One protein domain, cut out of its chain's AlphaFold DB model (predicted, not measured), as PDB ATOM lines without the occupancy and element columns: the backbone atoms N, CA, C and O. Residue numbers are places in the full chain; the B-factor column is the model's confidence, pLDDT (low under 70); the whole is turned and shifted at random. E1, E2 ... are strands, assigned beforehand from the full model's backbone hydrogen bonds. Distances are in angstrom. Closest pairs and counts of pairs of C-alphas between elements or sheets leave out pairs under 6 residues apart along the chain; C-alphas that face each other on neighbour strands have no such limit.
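Overview. This is residues 241 to 292 of the 352 residues of the protein "3'-5' exonuclease domain-containing protein" of Campylobacter concisus (UniProt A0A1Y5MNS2). With little regular structure, the domain is a two-stranded antiparallel ribbon, E1 and E2, at one end of a wide, open loop that runs far out and folds back. The printed part has 52 residues with no named helix and two named strands, E1 then E2; it is all strand by class, with 15 residues in named elements. It is flat, spanning 50 by 30 by 11 A, and only just extended, close to loose, with a radius of gyration of the C-alphas of 15.2 A.

Arrangement. E1, residues 241 to 247, and E2, residues 284 to 291, form an antiparallel hairpin, with 149 degrees between their directions. C-alphas 241 and 290 face each other at 4.4 A. N 242 and O 289, 2.8 A apart, are within hydrogen-bond range.

Along the chain. E1 begins at C-alpha 241 (145.372, 147.117, 189.477) and is 18.7 A long. E2, 20.6 A long, ends at C-alpha 291 (139.490, 148.965, 190.592).

Size, cuts and confidence. The C-alphas of Asn 267 and Ser 292, the two farthest apart, are 50.5 A apart. The printed part has no cut. The link, residues 248 to 283, is long; residues 274 to 279 stand free. Residues 249 to 262 and 275 to 282 have pLDDT under 70.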
ATOM      1  N   THR A 241     144.813 146.279 190.542       83.62
ATOM      2  CA  THR A 241     145.372 147.117 189.477       83.62
ATOM      3  C   THR A 241     145.228 146.409 188.136       83.62
ATOM      4  O   THR A 241     145.851 145.373 187.887       83.62
ATOM      5  N   VAL A 242     144.408 146.968 187.255       82.06
ATOM      6  CA  VAL A 242     144.210 146.504 185.882       82.06
ATOM      7  C   VAL A 242     145.053 147.365 184.945       82.06
ATOM      8  O   VAL A 242     145.020 148.589 185.000       82.06
ATOM      9  N   LYS A 243     145.829 146.726 184.067       82.31
ATOM     10  CA  LYS A 243     146.616 147.417 183.037       82.31
ATOM     11  C   LYS A 243     145.741 147.648 181.806       82.31
ATOM     12  O   LYS A 243     145.632 146.761 180.960       82.31
ATOM     13  N   LEU A 244     145.128 148.824 181.702       80.44
ATOM     14  CA  LEU A 244     144.386 149.218 180.507       80.44
ATOM     15  C   LEU A 244     145.350 149.654 179.405       80.44
ATOM     16  O   LEU A 244     146.269 150.438 179.637       80.44
ATOM     17  N   ARG A 245     145.131 149.157 178.186       81.75
ATOM     18  CA  ARG A 245     145.846 149.624 176.995       81.75
ATOM     19  C   ARG A 245     145.021 150.723 176.346       81.75
ATOM     20  O   ARG A 245     143.936 150.457 175.842       81.75
ATOM     21  N   TYR A 246     145.537 151.943 176.356       78.38
ATOM     22  CA  TYR A 246     144.895 153.088 175.728       78.38
ATOM     23  C   TYR A 246     145.604 153.395 174.411       78.38
ATOM     24  O   TYR A 246     146.812 153.644 174.413       78.38
ATOM     25  N   ARG A 247     144.875 153.352 173.288       79.19
ATOM     26  CA  ARG A 247     145.414 153.717 171.971       79.19
ATOM     27  C   ARG A 247     145.782 155.197 171.980       79.19
ATOM     28  O   ARG A 247     144.971 156.035 172.360       79.19
ATOM     29  N   THR A 248     147.006 155.517 171.583       75.00
ATOM     30  CA  THR A 248     147.517 156.891 171.580       75.00
ATOM     31  C   THR A 248     147.989 157.243 170.189       75.00
ATOM     32  O   THR A 248     148.916 156.612 169.702       75.00
ATOM     33  N   TYR A 249     147.408 158.270 169.578       68.75
ATOM     34  CA  TYR A 249     147.968 158.889 168.381       68.75
ATOM     35  C   TYR A 249     148.821 160.068 168.836       68.75
ATOM     36  O   TYR A 249     148.262 161.051 169.333       68.75
ATOM     37  N   PRO A 250     150.155 159.983 168.782       64.38
ATOM     38  CA  PRO A 250     150.955 161.109 169.209       64.38
ATOM     39  C   PRO A 250     150.841 162.236 168.172       64.38
ATOM     40  O   PRO A 250     150.945 162.002 166.972       64.38
ATOM     41  N   LYS A 251     150.589 163.467 168.637       60.03
ATOM     42  CA  LYS A 251     150.292 164.622 167.767       60.03
ATOM     43  C   LYS A 251     151.455 165.037 166.849       60.03
ATOM     44  O   LYS A 251     151.194 165.687 165.845       60.03
ATOM     45  N   HIS A 252     152.702 164.675 167.174       57.28
ATOM     46  CA  HIS A 252     153.903 165.185 166.493       57.28
ATOM     47  C   HIS A 252     155.062 164.177 166.399       57.28
ATOM     48  O   HIS A 252     156.217 164.582 166.413       57.28
ATOM     49  N   THR A 253     154.797 162.871 166.331       55.59
ATOM     50  CA  THR A 253     155.878 161.886 166.134       55.59
ATOM     51  C   THR A 253     155.742 161.203 164.790       55.59
ATOM     52  O   THR A 253     154.677 160.698 164.434       55.59
ATOM     53  N   THR A 254     156.845 161.173 164.051       56.91
ATOM     54  CA  THR A 254     157.005 160.376 162.841       56.91
ATOM     55  C   THR A 254     156.775 158.914 163.209       56.91
ATOM     56  O   THR A 254     157.515 158.333 164.001       56.91
ATOM     57  N   ILE A 255     155.719 158.305 162.664       56.50
ATOM     58  CA  ILE A 255     155.336 156.912 162.957       56.50
ATOM     59  C   ILE A 255     156.503 155.939 162.682       56.50
ATOM     60  O   ILE A 255     156.614 154.910 163.345       56.50
ATOM     61  N   THR A 256     157.416 156.299 161.779       56.66
ATOM     62  CA  THR A 256     158.650 155.569 161.458       56.66
ATOM     63  C   THR A 256     159.561 155.302 162.661       56.66
ATOM     64  O   THR A 256     160.237 154.281 162.665       56.66
ATOM     65  N   GLU A 257     159.541 156.126 163.714       53.38
ATOM     66  CA  GLU A 257     160.335 155.883 164.933       53.38
ATOM     67  C   GLU A 257     159.769 154.747 165.809       53.38
ATOM     68  O   GLU A 257     160.494 154.140 166.598       53.38
ATOM     69  N   PHE A 258     158.483 154.413 165.644       54.62
ATOM     70  CA  PHE A 258     157.819 153.299 166.334       54.62
ATOM     71  C   PHE A 258     157.792 152.008 165.505       54.62
ATOM     72  O   PHE A 258     157.563 150.927 166.054       54.62
ATOM     73  N   TYR A 259     158.061 152.095 164.198       55.81
ATOM     74  CA  TYR A 259     158.241 150.939 163.327       55.81
ATOM     75  C   TYR A 259     159.693 150.466 163.399       55.81
ATOM     76  O   TYR A 259     160.543 150.870 162.611       55.81
ATOM     77  N   ARG A 260     159.987 149.558 164.334       59.56
ATOM     78  CA  ARG A 260     161.186 148.721 164.203       59.56
ATOM     79  C   ARG A 260     160.889 147.649 163.150       59.56
ATOM     80  O   ARG A 260     160.006 146.827 163.407       59.56
ATOM     81  N   PRO A 261     161.560 147.641 161.981       64.06
ATOM     82  CA  PRO A 261     161.395 146.551 161.029       64.06
ATOM     83  C   PRO A 261     161.743 145.226 161.716       64.06
ATOM     84  O   PRO A 261     162.629 145.181 162.573       64.06
ATOM     85  N   LEU A 262     161.021 144.157 161.371       68.31
ATOM     86  CA  LEU A 262     161.310 142.828 161.909       68.31
ATOM     87  C   LEU A 262     162.768 142.478 161.603       68.31
ATOM     88  O   LEU A 262     163.212 142.585 160.459       68.31
ATOM     89  N   GLU A 263     163.508 142.059 162.625       74.50
ATOM     90  CA  GLU A 263     164.899 141.651 162.449       74.50
ATOM     91  C   GLU A 263     164.975 140.476 161.475       74.50
ATOM     92  O   GLU A 263     164.215 139.513 161.591       74.50
ATOM     93  N   ILE A 264     165.909 140.510 160.528       79.69
ATOM     94  CA  ILE A 264     166.176 139.364 159.658       79.69
ATOM     95  C   ILE A 264     167.156 138.442 160.388       79.69
ATOM     96  O   ILE A 264     168.230 138.852 160.830       79.69
ATOM     97  N   GLY A 265     166.765 137.185 160.573       79.88
ATOM     98  CA  GLY A 265     167.606 136.156 161.167       79.88
ATOM     99  C   GLY A 265     168.766 135.764 160.251       79.88
ATOM    100  O   GLY A 265     168.747 135.996 159.045       79.88
ATOM    101  N   ARG A 266     169.769 135.080 160.812       82.56
ATOM    102  CA  ARG A 266     170.949 134.597 160.062       82.56
ATOM    103  C   ARG A 266     170.615 133.647 158.898       82.56
ATOM    104  O   ARG A 266     171.469 133.392 158.065       82.56
ATOM    105  N   ASN A 267     169.391 133.123 158.846       85.81
ATOM    106  CA  ASN A 267     168.857 132.273 157.778       85.81
ATOM    107  C   ASN A 267     168.114 133.061 156.676       85.81
ATOM    108  O   ASN A 267     167.408 132.453 155.875       85.81
ATOM    109  N   GLY A 268     168.190 134.395 156.685       84.94
ATOM    110  CA  GLY A 268     167.509 135.268 155.725       84.94
ATOM    111  C   GLY A 268     165.999 135.428 155.948       84.94
ATOM    112  O   GLY A 268     165.349 136.118 155.170       84.94
ATOM    113  N   LYS A 269     165.416 134.825 156.994       79.94
ATOM    114  CA  LYS A 269     163.978 134.930 157.309       79.94
ATOM    115  C   LYS A 269     163.723 135.962 158.408       79.94
ATOM    116  O   LYS A 269     164.530 136.094 159.325       79.94
ATOM    117  N   TYR A 270     162.578 136.645 158.369       81.06
ATOM    118  CA  TYR A 270     162.160 137.549 159.446       81.06
ATOM    119  C   TYR A 270     161.983 136.802 160.778       81.06
ATOM    120  O   TYR A 270     161.336 135.754 160.844       81.06
ATOM    121  N   LYS A 271     162.535 137.357 161.860       79.12
ATOM    122  CA  LYS A 271     162.260 136.950 163.237       79.12
ATOM    123  C   LYS A 271     160.952 137.583 163.690       79.12
ATOM    124  O   LYS A 271     160.891 138.776 163.972       79.12
ATOM    125  N   TYR A 272     159.918 136.764 163.808       71.69
ATOM    126  CA  TYR A 272     158.673 137.181 164.438       71.69
ATOM    127  C   TYR A 272     158.808 137.173 165.968       71.69
ATOM    128  O   TYR A 272     159.545 136.344 166.514       71.69
ATOM    129  N   PRO A 273     158.089 138.058 166.682       71.94
ATOM    130  CA  PRO A 273     157.957 137.966 168.129       71.94
ATOM    131  C   PRO A 273     157.422 136.586 168.552       71.94
ATOM    132  O   PRO A 273     156.716 135.934 167.775       71.94
ATOM    133  N   PRO A 274     157.703 136.130 169.787       71.00
ATOM    134  CA  PRO A 274     157.123 134.897 170.314       71.00
ATOM    135  C   PRO A 274     155.594 134.901 170.167       71.00
ATOM    136  O   PRO A 274     154.971 135.934 170.402       71.00
ATOM    137  N   LYS A 275     154.965 133.751 169.866       63.12
ATOM    138  CA  LYS A 275     153.488 133.630 169.747       63.12
ATOM    139  C   LYS A 275     152.722 134.164 170.970       63.12
ATOM    140  O   LYS A 275     151.564 134.548 170.851       63.12
ATOM    141  N   SER A 276     153.352 134.187 172.145       60.69
ATOM    142  CA  SER A 276     152.790 134.718 173.393       60.69
ATOM    143  C   SER A 276     152.785 136.250 173.478       60.69
ATOM    144  O   SER A 276     152.096 136.821 174.327       60.69
ATOM    145  N   MET A 277     153.531 136.942 172.614       63.22
ATOM    146  CA  MET A 277     153.583 138.396 172.586       63.22
ATOM    147  C   MET A 277     152.401 138.937 171.780       63.22
ATOM    148  O   MET A 277     152.363 138.851 170.557       63.22
ATOM    149  N   LYS A 278     151.430 139.542 172.476       59.06
ATOM    150  CA  LYS A 278     150.354 140.314 171.838       59.06
ATOM    151  C   LYS A 278     150.940 141.576 171.203       59.06
ATOM    152  O   LYS A 278     151.041 142.601 171.885       59.06
ATOM    153  N   TRP A 279     151.335 141.475 169.940       63.94
ATOM    154  CA  TRP A 279     151.774 142.601 169.125       63.94
ATOM    155  C   TRP A 279     150.555 143.425 168.698       63.94
ATOM    156  O   TRP A 279     149.519 142.864 168.345       63.94
ATOM    157  N   LEU A 280     150.656 144.747 168.809       64.56
ATOM    158  CA  LEU A 280     149.648 145.685 168.325       64.56
ATOM    159  C   LEU A 280     150.322 146.535 167.253       64.56
ATOM    160  O   LEU A 280     151.424 147.030 167.470       64.56
ATOM    161  N   ASP A 281     149.647 146.709 166.128       65.12
ATOM    162  CA  ASP A 281     150.075 147.501 164.972       65.12
ATOM    163  C   ASP A 281     149.864 149.016 165.173       65.12
ATOM    164  O   ASP A 281     149.996 149.811 164.243       65.12
ATOM    165  N   TYR A 282     149.539 149.439 166.400       69.88
ATOM    166  CA  TYR A 282     149.328 150.835 166.762       69.88
ATOM    167  C   TYR A 282     150.022 151.215 168.079       69.88
ATOM    168  O   TYR A 282     150.079 150.409 169.013       69.88
ATOM    169  N   PRO A 283     150.490 152.472 168.209       71.94
ATOM    170  CA  PRO A 283     151.021 152.990 169.464       71.94
ATOM    171  C   PRO A 283     149.956 152.992 170.570       71.94
ATOM    172  O   PRO A 283     148.814 153.431 170.386       71.94
ATOM    173  N   TYR A 284     150.335 152.505 171.751       75.12
ATOM    174  CA  TYR A 284     149.483 152.479 172.938       75.12
ATOM    175  C   TYR A 284     150.278 152.847 174.190       75.12
ATOM    176  O   TYR A 284     151.463 152.536 174.303       75.12
ATOM    177  N   ARG A 285     149.603 153.444 175.175       78.00
ATOM    178  CA  ARG A 285     150.123 153.595 176.541       78.00
ATOM    179  C   ARG A 285     149.407 152.642 177.487       78.00
ATOM    180  O   ARG A 285     148.219 152.361 177.313       78.00
ATOM    181  N   ILE A 286     150.120 152.149 178.493       80.81
ATOM    182  CA  ILE A 286     149.522 151.353 179.566       80.81
ATOM    183  C   ILE A 286     149.141 152.299 180.697       80.81
ATOM    184  O   ILE A 286     150.003 152.963 181.264       80.81
ATOM    185  N   ILE A 287     147.853 152.339 181.023       81.88
ATOM    186  CA  ILE A 287     147.327 153.094 182.155       81.88
ATOM    187  C   ILE A 287     146.972 152.080 183.249       81.88
ATOM    188  O   ILE A 287     146.101 151.234 183.025       81.88
ATOM    189  N   PRO A 288     147.645 152.099 184.412       84.44
ATOM    190  CA  PRO A 288     147.203 151.317 185.554       84.44
ATOM    191  C   PRO A 288     145.918 151.944 186.110       84.44
ATOM    192  O   PRO A 288     145.915 153.100 186.520       84.44
ATOM    193  N   GLN A 289     144.829 151.183 186.119       82.88
ATOM    194  CA  GLN A 289     143.581 151.562 186.768       82.88
ATOM    195  C   GLN A 289     143.412 150.711 188.022       82.88
ATOM    196  O   GLN A 289     143.418 149.481 187.944       82.88
ATOM    197  N   VAL A 290     143.270 151.354 189.176       84.62
ATOM    198  CA  VAL A 290     142.903 150.664 190.414       84.62
ATOM    199  C   VAL A 290     141.389 150.518 190.423       84.62
ATOM    200  O   VAL A 290     140.670 151.511 190.364       84.62
ATOM    201  N   VAL A 291     140.912 149.279 190.455       82.56
ATOM    202  CA  VAL A 291     139.490 148.965 190.592       82.56
ATOM    203  C   VAL A 291     139.256 148.502 192.025       82.56
ATOM    204  O   VAL A 291     139.859 147.521 192.472       82.56
ATOM    205  N   SER A 292     138.412 149.230 192.747       84.56
ATOM    206  CA  SER A 292     138.042 148.972 194.142       84.56
ATOM    207  C   SER A 292     136.571 149.310 194.366       84.56
ATOM    208  O   SER A 292     136.081 150.267 193.773       84.56
TER     209      SER A 292